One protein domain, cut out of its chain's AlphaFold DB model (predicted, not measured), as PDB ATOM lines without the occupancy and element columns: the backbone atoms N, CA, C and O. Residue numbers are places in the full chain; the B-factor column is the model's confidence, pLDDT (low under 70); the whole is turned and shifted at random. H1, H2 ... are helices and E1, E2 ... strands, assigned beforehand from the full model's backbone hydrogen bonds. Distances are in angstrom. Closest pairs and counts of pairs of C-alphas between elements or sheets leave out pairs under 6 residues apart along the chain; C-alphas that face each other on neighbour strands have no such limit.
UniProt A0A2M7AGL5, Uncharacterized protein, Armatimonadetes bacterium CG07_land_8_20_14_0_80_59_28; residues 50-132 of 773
ATOM      1  N   ARG A  50      -9.422 -38.000 -24.618       86.12
ATOM      2  CA  ARG A  50      -8.125 -38.550 -25.009       86.12
ATOM      3  C   ARG A  50      -7.980 -39.888 -24.317       86.12
ATOM      4  O   ARG A  50      -8.017 -39.928 -23.091       86.12
ATOM      5  N   HIS A  51      -7.824 -40.938 -25.101       92.44
ATOM      6  CA  HIS A  51      -7.657 -42.294 -24.601       92.44
ATOM      7  C   HIS A  51      -6.433 -42.922 -25.241       92.44
ATOM      8  O   HIS A  51      -6.214 -42.762 -26.440       92.44
ATOM      9  N   SER A  52      -5.645 -43.640 -24.455       92.50
ATOM     10  CA  SER A  52      -4.523 -44.418 -24.962       92.50
ATOM     11  C   SER A  52      -5.000 -45.779 -25.479       92.50
ATOM     12  O   SER A  52      -5.957 -46.363 -24.974       92.50
ATOM     13  N   LEU A  53      -4.346 -46.304 -26.515       94.62
ATOM     14  CA  LEU A  53      -4.737 -47.554 -27.173       94.62
ATOM     15  C   LEU A  53      -4.722 -48.770 -26.227       94.62
ATOM     16  O   LEU A  53      -5.532 -49.685 -26.383       94.62
ATOM     17  N   ASP A  54      -3.822 -48.785 -25.244       93.69
ATOM     18  CA  ASP A  54      -3.700 -49.845 -24.235       93.69
ATOM     19  C   ASP A  54      -4.881 -49.911 -23.253       93.69
ATOM     20  O   ASP A  54      -5.084 -50.943 -22.613       93.69
ATOM     21  N   GLU A  55      -5.729 -48.879 -23.197       94.81
ATOM     22  CA  GLU A  55      -7.006 -48.930 -22.472       94.81
ATOM     23  C   GLU A  55      -7.987 -49.937 -23.102       94.81
ATOM     24  O   GLU A  55      -8.895 -50.438 -22.432       94.81
ATOM     25  N   TYR A  56      -7.795 -50.276 -24.382       94.00
ATOM     26  CA  TYR A  56      -8.722 -51.104 -25.154       94.00
ATOM     27  C   TYR A  56      -8.244 -52.547 -25.369       94.00
ATOM     28  O   TYR A  56      -9.041 -53.385 -25.805       94.00
ATOM     29  N   GLY A  57      -7.000 -52.883 -25.014       93.19
ATOM     30  CA  GLY A  57      -6.477 -54.248 -25.097       93.19
ATOM     31  C   GLY A  57      -4.949 -54.340 -25.079       93.19
ATOM     32  O   GLY A  57      -4.246 -53.349 -24.916       93.19
ATOM     33  N   ASP A  58      -4.429 -55.557 -25.255       92.62
ATOM     34  CA  ASP A  58      -2.989 -55.789 -25.394       92.62
ATOM     35  C   ASP A  58      -2.469 -55.202 -26.712       92.62
ATOM     36  O   ASP A  58      -2.944 -55.554 -27.788       92.62
ATOM     37  N   ILE A  59      -1.457 -54.342 -26.617       95.44
ATOM     38  CA  ILE A  59      -0.839 -53.647 -27.752       95.44
ATOM     39  C   ILE A  59       0.535 -54.215 -28.141       95.44
ATOM     40  O   ILE A  59       1.179 -53.699 -29.056       95.44
ATOM     41  N   SER A  60       1.013 -55.256 -27.450       90.31
ATOM     42  CA  SER A  60       2.375 -55.787 -27.609       90.31
ATOM     43  C   SER A  60       2.579 -56.601 -28.891       90.31
ATOM     44  O   SER A  60       3.709 -56.715 -29.371       90.31
ATOM     45  N   LYS A  61       1.504 -57.144 -29.475       90.44
ATOM     46  CA  LYS A  61       1.537 -57.929 -30.719       90.44
ATOM     47  C   LYS A  61       0.636 -57.301 -31.783       90.44
ATOM     48  O   LYS A  61      -0.357 -56.673 -31.429       90.44
ATOM     49  N   PRO A  62       0.947 -57.466 -33.083       83.81
ATOM     50  CA  PRO A  62       0.176 -56.841 -34.162       83.81
ATOM     51  C   PRO A  62      -1.319 -57.175 -34.114       83.81
ATOM     52  O   PRO A  62      -2.141 -56.265 -34.154       83.81
ATOM     53  N   ASP A  63      -1.664 -58.456 -33.959       87.50
ATOM     54  CA  ASP A  63      -3.056 -58.915 -34.018       87.50
ATOM     55  C   ASP A  63      -3.878 -58.434 -32.816       87.50
ATOM     56  O   ASP A  63      -5.009 -57.977 -32.973       87.50
ATOM     57  N   THR A  64      -3.306 -58.482 -31.607       89.94
ATOM     58  CA  THR A  64      -3.985 -58.006 -30.390       89.94
ATOM     59  C   THR A  64      -4.124 -56.486 -30.391       89.94
ATOM     60  O   THR A  64      -5.195 -55.971 -30.060       89.94
ATOM     61  N   ALA A  65      -3.107 -55.774 -30.882       90.00
ATOM     62  CA  ALA A  65      -3.143 -54.326 -31.022       90.00
ATOM     63  C   ALA A  65      -4.167 -53.863 -32.075       90.00
ATOM     64  O   ALA A  65      -4.803 -52.827 -31.893       90.00
ATOM     65  N   ALA A  66      -4.371 -54.629 -33.155       86.38
ATOM     66  CA  ALA A  66      -5.382 -54.333 -34.173       86.38
ATOM     67  C   ALA A  66      -6.810 -54.479 -33.620       86.38
ATOM     68  O   ALA A  66      -7.673 -53.644 -33.893       86.38
ATOM     69  N   VAL A  67      -7.046 -55.493 -32.779       90.62
ATOM     70  CA  VAL A  67      -8.321 -55.657 -32.061       90.62
ATOM     71  C   VAL A  67      -8.551 -54.503 -31.080       90.62
ATOM     72  O   VAL A  67      -9.652 -53.949 -31.041       90.62
ATOM     73  N   ALA A  68      -7.520 -54.099 -30.328       92.94
ATOM     74  CA  ALA A  68      -7.589 -52.942 -29.432       92.94
ATOM     75  C   ALA A  68      -7.898 -51.643 -30.200       92.94
ATOM     76  O   ALA A  68      -8.724 -50.848 -29.756       92.94
ATOM     77  N   LEU A  69      -7.301 -51.462 -31.384       89.25
ATOM     78  CA  LEU A  69      -7.512 -50.296 -32.245       89.25
ATOM     79  C   LEU A  69      -8.959 -50.200 -32.721       89.25
ATOM     80  O   LEU A  69      -9.590 -49.158 -32.552       89.25
ATOM     81  N   GLN A  70      -9.500 -51.296 -33.252       88.31
ATOM     82  CA  GLN A  70     -10.885 -51.339 -33.712       88.31
ATOM     83  C   GLN A  70     -11.864 -51.053 -32.565       88.31
ATOM     84  O   GLN A  70     -12.776 -50.238 -32.708       88.31
ATOM     85  N   LYS A  71     -11.637 -51.673 -31.403       91.06
ATOM     86  CA  LYS A  71     -12.462 -51.462 -30.212       91.06
ATOM     87  C   LYS A  71     -12.413 -50.008 -29.729       91.06
ATOM     88  O   LYS A  71     -13.464 -49.426 -29.473       91.06
ATOM     89  N   GLY A  72     -11.221 -49.410 -29.658       90.62
ATOM     90  CA  GLY A  72     -11.044 -48.016 -29.247       90.62
ATOM     91  C   GLY A  72     -11.758 -47.031 -30.170       90.62
ATOM     92  O   GLY A  72     -12.468 -46.143 -29.699       90.62
ATOM     93  N   ILE A  73     -11.656 -47.229 -31.488       86.62
ATOM     94  CA  ILE A  73     -12.376 -46.408 -32.471       86.62
ATOM     95  C   ILE A  73     -13.896 -46.533 -32.277       86.62
ATOM     96  O   ILE A  73     -14.594 -45.522 -32.213       86.62
ATOM     97  N   GLU A  74     -14.427 -47.754 -32.158       87.12
ATOM     98  CA  GLU A  74     -15.867 -47.981 -31.993       87.12
ATOM     99  C   GLU A  74     -16.433 -47.380 -30.703       87.12
ATOM    100  O   GLU A  74     -17.534 -46.820 -30.712       87.12
ATOM    101  N   GLU A  75     -15.706 -47.506 -29.593       89.44
ATOM    102  CA  GLU A  75     -16.117 -46.961 -28.301       89.44
ATOM    103  C   GLU A  75     -16.072 -45.430 -28.297       89.44
ATOM    104  O   GLU A  75     -17.041 -44.803 -27.865       89.44
ATOM    105  N   LEU A  76     -15.032 -44.819 -28.875       87.75
ATOM    106  CA  LEU A  76     -14.946 -43.362 -28.994       87.75
ATOM    107  C   LEU A  76     -16.032 -42.785 -29.907       87.75
ATOM    108  O   LEU A  76     -16.636 -41.769 -29.572       87.75
ATOM    109  N   VAL A  77     -16.355 -43.450 -31.021       83.69
ATOM    110  CA  VAL A  77     -17.485 -43.048 -31.878       83.69
ATOM    111  C   VAL A  77     -18.808 -43.110 -31.106       83.69
ATOM    112  O   VAL A  77     -19.598 -42.167 -31.170       83.69
ATOM    113  N   LYS A  78     -19.054 -44.180 -30.334       85.19
ATOM    114  CA  LYS A  78     -20.254 -44.299 -29.480       85.19
ATOM    115  C   LYS A  78     -20.300 -43.226 -28.386       85.19
ATOM    116  O   LYS A  78     -21.391 -42.805 -28.009       85.19
ATOM    117  N   ALA A  79     -19.142 -42.777 -27.904       84.50
ATOM    118  CA  ALA A  79     -19.006 -41.762 -26.863       84.50
ATOM    119  C   ALA A  79     -19.111 -40.307 -27.368       84.50
ATOM    120  O   ALA A  79     -19.017 -39.382 -26.563       84.50
ATOM    121  N   GLY A  80     -19.341 -40.077 -28.666       81.94
ATOM    122  CA  GLY A  80     -19.463 -38.725 -29.230       81.94
ATOM    123  C   GLY A  80     -18.192 -38.191 -29.903       81.94
ATOM    124  O   GLY A  80     -18.167 -37.033 -30.317       81.94
ATOM    125  N   GLY A  81     -17.186 -39.045 -30.099       83.44
ATOM    126  CA  GLY A  81     -15.922 -38.735 -30.764       83.44
ATOM    127  C   GLY A  81     -14.785 -38.533 -29.765       83.44
ATOM    128  O   GLY A  81     -14.994 -38.548 -28.554       83.44
ATOM    129  N   GLY A  82     -13.560 -38.349 -30.256       87.19
ATOM    130  CA  GLY A  82     -12.407 -38.202 -29.365       87.19
ATOM    131  C   GLY A  82     -11.052 -38.281 -30.053       87.19
ATOM    132  O   GLY A  82     -10.948 -38.230 -31.282       87.19
ATOM    133  N   ILE A  83     -10.008 -38.399 -29.237       88.19
ATOM    134  CA  ILE A  83      -8.630 -38.601 -29.681       88.19
ATOM    135  C   ILE A  83      -8.147 -39.952 -29.147       88.19
ATOM    136  O   ILE A  83      -8.155 -40.174 -27.939       88.19
ATOM    137  N   LEU A  84      -7.699 -40.834 -30.038       91.12
ATOM    138  CA  LEU A  84      -7.075 -42.107 -29.680       91.12
ATOM    139  C   LEU A  84      -5.555 -41.990 -29.835       91.12
ATOM    140  O   LEU A  84      -5.058 -41.769 -30.938       91.12
ATOM    141  N   GLU A  85      -4.811 -42.124 -28.748       93.94
ATOM    142  CA  GLU A  85      -3.352 -42.047 -28.734       93.94
ATOM    143  C   GLU A  85      -2.741 -43.448 -28.833       93.94
ATOM    144  O   GLU A  85      -3.083 -44.346 -28.068       93.94
ATOM    145  N   ILE A  86      -1.817 -43.657 -29.770       91.38
ATOM    146  CA  ILE A  86      -1.060 -44.905 -29.878       91.38
ATOM    147  C   ILE A  86       0.290 -44.689 -29.199       91.38
ATOM    148  O   ILE A  86       1.105 -43.902 -29.697       91.38
ATOM    149  N   PRO A  87       0.545 -45.357 -28.062       91.62
ATOM    150  CA  PRO A  87       1.736 -45.096 -27.278       91.62
ATOM    151  C   PRO A  87       2.992 -45.685 -27.949       91.62
ATOM    152  O   PRO A  87       2.899 -46.639 -28.730       91.62
ATOM    153  N   PRO A  88       4.199 -45.172 -27.632       89.75
ATOM    154  CA  PRO A  88       5.447 -45.613 -28.265       89.75
ATOM    155  C   PRO A  88       5.780 -47.106 -28.102       89.75
ATOM    156  O   PRO A  88       6.590 -47.632 -28.860       89.75
ATOM    157  N   ASN A  89       5.189 -47.778 -27.109       90.12
ATOM    158  CA  ASN A  89       5.385 -49.199 -26.810       90.12
ATOM    159  C   ASN A  89       4.406 -50.136 -27.545       90.12
ATOM    160  O   ASN A  89       4.535 -51.353 -27.407       90.12
ATOM    161  N   ALA A  90       3.441 -49.611 -28.309       89.44
ATOM    162  CA  ALA A  90       2.592 -50.432 -29.166       89.44
ATOM    163  C   ALA A  90       3.416 -51.080 -30.292       89.44
ATOM    164  O   ALA A  90       4.387 -50.500 -30.785       89.44
ATOM    165  N   SER A  91       3.020 -52.283 -30.720       87.56
ATOM    166  CA  SER A  91       3.715 -53.058 -31.754       87.56
ATOM    167  C   SER A  91       4.044 -52.204 -32.982       87.56
ATOM    168  O   SER A  91       3.156 -51.615 -33.603       87.56
ATOM    169  N   ALA A  92       5.319 -52.174 -33.382       77.88
ATOM    170  CA  ALA A  92       5.770 -51.438 -34.566       77.88
ATOM    171  C   ALA A  92       5.138 -51.960 -35.873       77.88
ATOM    172  O   ALA A  92       5.060 -51.230 -36.854       77.88
ATOM    173  N   ALA A  93       4.657 -53.207 -35.875       76.38
ATOM    174  CA  ALA A  93       3.999 -53.832 -37.019       76.38
ATOM    175  C   ALA A  93       2.468 -53.627 -37.052       76.38
ATOM    176  O   ALA A  93       1.823 -54.076 -37.998       76.38
ATOM    177  N   LEU A  94       1.867 -52.939 -36.067       81.88
ATOM    178  CA  LEU A  94       0.449 -52.557 -36.120       81.88
ATOM    179  C   LEU A  94       0.205 -51.566 -37.270       81.88
ATOM    180  O   LEU A  94       0.786 -50.473 -37.297       81.88
ATOM    181  N   LYS A  95      -0.708 -51.927 -38.177       77.81
ATOM    182  CA  LYS A  95      -1.247 -51.040 -39.214       77.81
ATOM    183  C   LYS A  95      -2.344 -50.168 -38.608       77.81
ATOM    184  O   LYS A  95      -3.251 -50.683 -37.965       77.81
ATOM    185  N   VAL A  96      -2.236 -48.855 -38.788       72.38
ATOM    186  CA  VAL A  96      -3.156 -47.874 -38.197       72.38
ATOM    187  C   VAL A  96      -3.874 -47.147 -39.317       72.38
ATOM    188  O   VAL A  96      -3.245 -46.407 -40.077       72.38
ATOM    189  N   GLU A  97      -5.183 -47.346 -39.386       67.06
ATOM    190  CA  GLU A  97      -6.062 -46.768 -40.397       67.06
ATOM    191  C   GLU A  97      -7.260 -46.096 -39.716       67.06
ATOM    192  O   GLU A  97      -7.827 -46.632 -38.766       67.06
ATOM    193  N   ASN A  98      -7.644 -44.911 -40.195       68.69
ATOM    194  CA  ASN A  98      -8.812 -44.170 -39.710       68.69
ATOM    195  C   ASN A  98      -9.902 -44.135 -40.794       68.69
ATOM    196  O   ASN A  98     -10.158 -43.106 -41.421       68.69
ATOM    197  N   VAL A  99     -10.489 -45.303 -41.063       61.44
ATOM    198  CA  VAL A  99     -11.404 -45.549 -42.197       61.44
ATOM    199  C   VAL A  99     -12.888 -45.485 -41.827       61.44
ATOM    200  O   VAL A  99     -13.747 -45.698 -42.680       61.44
ATOM    201  N   VAL A 100     -13.230 -45.196 -40.567       65.56
ATOM    202  CA  VAL A 100     -14.638 -45.132 -40.150       65.56
ATOM    203  C   VAL A 100     -15.304 -43.894 -40.751       65.56
ATOM    204  O   VAL A 100     -15.046 -42.759 -40.352       65.56
ATOM    205  N   GLN A 101     -16.198 -44.145 -41.706       59.75
ATOM    206  CA  GLN A 101     -17.071 -43.165 -42.343       59.75
ATOM    207  C   GLN A 101     -18.523 -43.590 -42.122       59.75
ATOM    208  O   GLN A 101     -18.942 -44.654 -42.575       59.75
ATOM    209  N   LYS A 102     -19.295 -42.774 -41.401       64.44
ATOM    210  CA  LYS A 102     -20.757 -42.910 -41.326       64.44
ATOM    211  C   LYS A 102     -21.418 -41.728 -42.040       64.44
ATOM    212  O   LYS A 102     -20.935 -41.320 -43.093       64.44
ATOM    213  N   LYS A 103     -22.537 -41.198 -41.534       61.44
ATOM    214  CA  LYS A 103     -23.232 -40.066 -42.154       61.44
ATOM    215  C   LYS A 103     -22.570 -38.730 -41.815       61.44
ATOM    216  O   LYS A 103     -21.771 -38.602 -40.891       61.44
ATOM    217  N   ILE A 104     -22.975 -37.735 -42.593       57.94
ATOM    218  CA  ILE A 104     -22.747 -36.307 -42.384       57.94
ATOM    219  C   ILE A 104     -23.080 -35.944 -40.917       57.94
ATOM    220  O   ILE A 104     -24.130 -36.345 -40.418       57.94
ATOM    221  N   ASP A 105     -22.181 -35.215 -40.243       63.81
ATOM    222  CA  ASP A 105     -22.288 -34.724 -38.850       63.81
ATOM    223  C   ASP A 105     -22.230 -35.764 -37.706       63.81
ATOM    224  O   ASP A 105     -22.506 -35.431 -36.549       63.81
ATOM    225  N   GLU A 106     -21.830 -37.011 -37.974       72.94
ATOM    226  CA  GLU A 106     -21.632 -38.014 -36.916       72.94
ATOM    227  C   GLU A 106     -20.313 -37.833 -36.124       72.94
ATOM    228  O   GLU A 106     -19.352 -37.238 -36.621       72.94
ATOM    229  N   PRO A 107     -20.237 -38.356 -34.881       76.88
ATOM    230  CA  PRO A 107     -19.012 -38.428 -34.087       76.88
ATOM    231  C   PRO A 107     -17.787 -38.946 -34.847       76.88
ATOM    232  O   PRO A 107     -17.858 -39.959 -35.541       76.88
ATOM    233  N   THR A 108     -16.636 -38.294 -34.658       77.00
ATOM    234  CA  THR A 108     -15.377 -38.648 -35.329       77.00
ATOM    235  C   THR A 108     -14.229 -38.865 -34.349       77.00
ATOM    236  O   THR A 108     -14.234 -38.341 -33.235       77.00
ATOM    237  N   VAL A 109     -13.230 -39.640 -34.773       81.56
ATOM    238  CA  VAL A 109     -12.026 -39.933 -33.985       81.56
ATOM    239  C   VAL A 109     -10.805 -39.394 -34.717       81.56
ATOM    240  O   VAL A 109     -10.655 -39.612 -35.916       81.56
ATOM    241  N   THR A 110      -9.933 -38.689 -34.002       84.81
ATOM    242  CA  THR A 110      -8.573 -38.368 -34.462       84.81
ATOM    243  C   THR A 110      -7.605 -39.341 -33.806       84.81
ATOM    244  O   THR A 110      -7.671 -39.531 -32.598       84.81
ATOM    245  N   ILE A 111      -6.701 -39.951 -34.563       85.62
ATOM    246  CA  ILE A 111      -5.689 -40.852 -33.994       85.62
ATOM    247  C   ILE A 111      -4.350 -40.117 -33.958       85.62
ATOM    248  O   ILE A 111      -3.954 -39.521 -34.959       85.62
ATOM    249  N   ILE A 112      -3.649 -40.151 -32.828       88.69
ATOM    250  CA  ILE A 112      -2.297 -39.601 -32.691       88.69
ATOM    251  C   ILE A 112      -1.347 -40.755 -32.391       88.69
ATOM    252  O   ILE A 112      -1.402 -41.354 -31.325       88.69
ATOM    253  N   ASP A 113      -0.479 -41.078 -33.340       84.69
ATOM    254  CA  ASP A 113       0.486 -42.164 -33.219       84.69
ATOM    255  C   ASP A 113       1.870 -41.610 -32.871       84.69
ATOM    256  O   ASP A 113       2.416 -40.785 -33.610       84.69
ATOM    257  N   TYR A 114       2.403 -42.039 -31.723       86.75
ATOM    258  CA  TYR A 114       3.701 -41.615 -31.187       86.75
ATOM    259  C   TYR A 114       4.818 -42.653 -31.403       86.75
ATOM    260  O   TYR A 114       5.947 -42.468 -30.927       86.75
ATOM    261  N   ARG A 115       4.536 -43.777 -32.075       83.25
ATOM    262  CA  ARG A 115       5.544 -44.816 -32.337       83.25
ATOM    263  C   ARG A 115       6.676 -44.262 -33.209       83.25
ATOM    264  O   ARG A 115       6.467 -43.445 -34.096       83.25
ATOM    265  N   GLY A 116       7.904 -44.714 -32.954       70.50
ATOM    266  CA  GLY A 116       9.081 -44.303 -33.735       70.50
ATOM    267  C   GLY A 116       9.649 -42.918 -33.398       70.50
ATOM    268  O   GLY A 116      10.566 -42.472 -34.082       70.50
ATOM    269  N   GLY A 117       9.158 -42.249 -32.347       71.00
ATOM    270  CA  GLY A 117       9.734 -40.988 -31.857       71.00
ATOM    271  C   GLY A 117       9.298 -39.739 -32.629       71.00
ATOM    272  O   GLY A 117       9.958 -38.706 -32.536       71.00
ATOM    273  N   TYR A 118       8.197 -39.818 -33.377       61.47
ATOM    274  CA  TYR A 118       7.573 -38.689 -34.066       61.47
ATOM    275  C   TYR A 118       6.052 -38.737 -33.894       61.47
ATOM    276  O   TYR A 118       5.498 -39.764 -33.514       61.47
ATOM    277  N   THR A 119       5.371 -37.620 -34.158       75.31
ATOM    278  CA  THR A 119       3.907 -37.534 -34.071       75.31
ATOM    279  C   THR A 119       3.291 -37.681 -35.456       75.31
ATOM    280  O   THR A 119       3.528 -36.851 -36.335       75.31
ATOM    281  N   LYS A 120       2.463 -38.712 -35.642       73.44
ATOM    282  CA  LYS A 120       1.601 -38.877 -36.816       73.44
ATOM    283  C   LYS A 120       0.146 -38.656 -36.411       73.44
ATOM    284  O   LYS A 120      -0.416 -39.454 -35.670       73.44
ATOM    285  N   THR A 121      -0.478 -37.601 -36.929       79.25
ATOM    286  CA  THR A 121      -1.902 -37.314 -36.689       79.25
ATOM    287  C   THR A 121      -2.746 -37.818 -37.859       79.25
ATOM    288  O   THR A 121      -2.611 -37.318 -38.973       79.25
ATOM    289  N   LEU A 122      -3.629 -38.790 -37.617       71.00
ATOM    290  CA  LEU A 122      -4.611 -39.279 -38.585       71.00
ATOM    291  C   LEU A 122      -5.966 -38.616 -38.315       71.00
ATOM    292  O   LEU A 122      -6.644 -38.925 -37.332       71.00
ATOM    293  N   LEU A 123      -6.353 -37.694 -39.197       76.25
ATOM    294  CA  LEU A 123      -7.607 -36.942 -39.104       76.25
ATOM    295  C   LEU A 123      -8.815 -37.794 -39.538       76.25
ATOM    296  O   LEU A 123      -8.632 -38.788 -40.243       76.25
ATOM    297  N   PRO A 124     -10.047 -37.412 -39.156       68.12
ATOM    298  CA  PRO A 124     -11.258 -38.077 -39.623       68.12
ATOM    299  C   PRO A 124     -11.463 -37.955 -41.135       68.12
ATOM    300  O   PRO A 124     -11.120 -36.940 -41.735       68.12
ATOM    301  N   SER A 125     -12.143 -38.938 -41.719       59.16
ATOM    302  CA  SER A 125     -12.382 -39.022 -43.164       59.16
ATOM    303  C   SER A 125     -13.301 -37.937 -43.772       59.16
ATOM    304  O   SER A 125     -13.065 -37.526 -44.901       59.16
ATOM    305  N   ILE A 126     -14.350 -37.478 -43.070       60.84
ATOM    306  CA  ILE A 126     -15.336 -36.492 -43.592       60.84
ATOM    307  C   ILE A 126     -15.134 -35.088 -42.972       60.84
ATOM    308  O   ILE A 126     -15.619 -34.090 -43.499       60.84
ATOM    309  N   GLY A 127     -14.350 -34.968 -41.890       60.69
ATOM    310  CA  GLY A 127     -14.161 -33.706 -41.157       60.69
ATOM    311  C   GLY A 127     -15.460 -33.153 -40.545       60.69
ATOM    312  O   GLY A 127     -16.474 -33.842 -40.487       60.69
ATOM    313  N   LYS A 128     -15.444 -31.903 -40.063       61.03
ATOM    314  CA  LYS A 128     -16.635 -31.201 -39.534       61.03
ATOM    315  C   LYS A 128     -17.071 -30.069 -40.472       61.03
ATOM    316  O   LYS A 128     -16.210 -29.346 -40.979       61.03
ATOM    317  N   HIS A 129     -18.382 -29.897 -40.675       53.91
ATOM    318  CA  HIS A 129     -18.940 -28.850 -41.541       53.91
ATOM    319  C   HIS A 129     -18.723 -27.452 -40.970       53.91
ATOM    320  O   HIS A 129     -19.002 -27.208 -39.791       53.91
ATOM    321  N   GLN A 130     -18.363 -26.501 -41.831       52.72
ATOM    322  CA  GLN A 130     -18.475 -25.084 -41.528       52.72
ATOM    323  C   GLN A 130     -18.505 -24.217 -42.790       52.72
ATOM    324  O   GLN A 130     -17.599 -24.279 -43.614       52.72
ATOM    325  N   THR A 131     -19.508 -23.335 -42.903       47.12
ATOM    326  CA  THR A 131     -19.566 -22.279 -43.942       47.12
ATOM    327  C   THR A 131     -19.265 -22.785 -45.361       47.12
ATOM    328  O   THR A 131     -18.495 -22.170 -46.090       47.12
ATOM    329  N   GLY A 132     -19.859 -23.919 -45.746       44.34
ATOM    330  CA  GLY A 132     -19.740 -24.470 -47.100       44.34
ATOM    331  C   GLY A 132     -18.485 -25.309 -47.363       44.34
ATOM    332  O   GLY A 132     -18.291 -25.728 -48.500       44.34
TER     333      GLY A 132
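What this domain is: This is residues 50 to 132 of the 773 residues of an uncharacterized protein of Armatimonadetes bacterium CG07_land_8_20_14_0_80_59_28 (UniProt A0A2M7AGL5). Picture a small twisted sheet of four strands, E1 to E4, with one helix, H1, laid along one of its faces and no named helix on the other. A long unnamed stretch, residues 87 to 108, loops round on the helix side between E2 and E3, and the last printed residues, with E5, reach away from the sheet at one end of the longest axis. The printed part has 83 residues, with one named helix and five named strands in the order E1, H1, E2, E3, E4, E5; the sheet runs E1, E2, E3, E4 and is mixed. The class is mixed, helices and strands, with under half of the residues in named elements. The whole is compact, with a radius of gyration of the C-alphas of 12.9 A, yet elongated, spanning 42 by 25 by 18 A.

Where its parts are: Find C-alpha 50 at (-8.125, -38.550, -25.009), where E1, residues 50 to 52, begins. Go on to C-alpha 62 at (0.176, -56.841, -34.162); from there H1, residues 62 to 78, runs 24.4 A. Next come E2, residues 82 to 86, 13.2 A long, and E3, residues 109 to 113, 12.7 A long. E4 is residues 120 to 122, and E5, residues 128 to 130, ends at C-alpha 130 at (-18.475, -25.084, -41.528).

How they stand to each other: Begin at edge strand E1, parallel to E2 at 27 degrees, where N 51 and O 83 are 3.0 A apart, within hydrogen-bond range. E2 and E3 are parallel at 22 degrees; look at N 84 and O 110, 2.9 A apart. E3 and edge strand E4 are antiparallel at 163 degrees and form a hairpin, with N 113 and O 120 at 2.8 A. H1 is on the sheet at a height of 10.0 A, over E2, and runs along the strands, at 7 degrees to E2 on the local plane. The closest C-alphas of H1 and E2 are those of Leu 76 and Gly 82, 5.8 A apart. E1, H1 and E2 form a strand-helix-strand unit, two parallel neighbour strands with a helix between them in the chain, and its crossover is right-handed. In H1 every O i to N i+4 pair is within hydrogen-bond range. E5 pairs with no named strand and is apart from E4.

The domain as a whole: Look for the two farthest C-alphas at Lys 61 and Thr 131, 43.5 A apart. The printed part has no cut. The link from E2 to E3, 22 residues, is long. The mean pLDDT of the printed part is 79.8; it is under 70 at residues 97 to 105, 118 and 124 to 132 of this model.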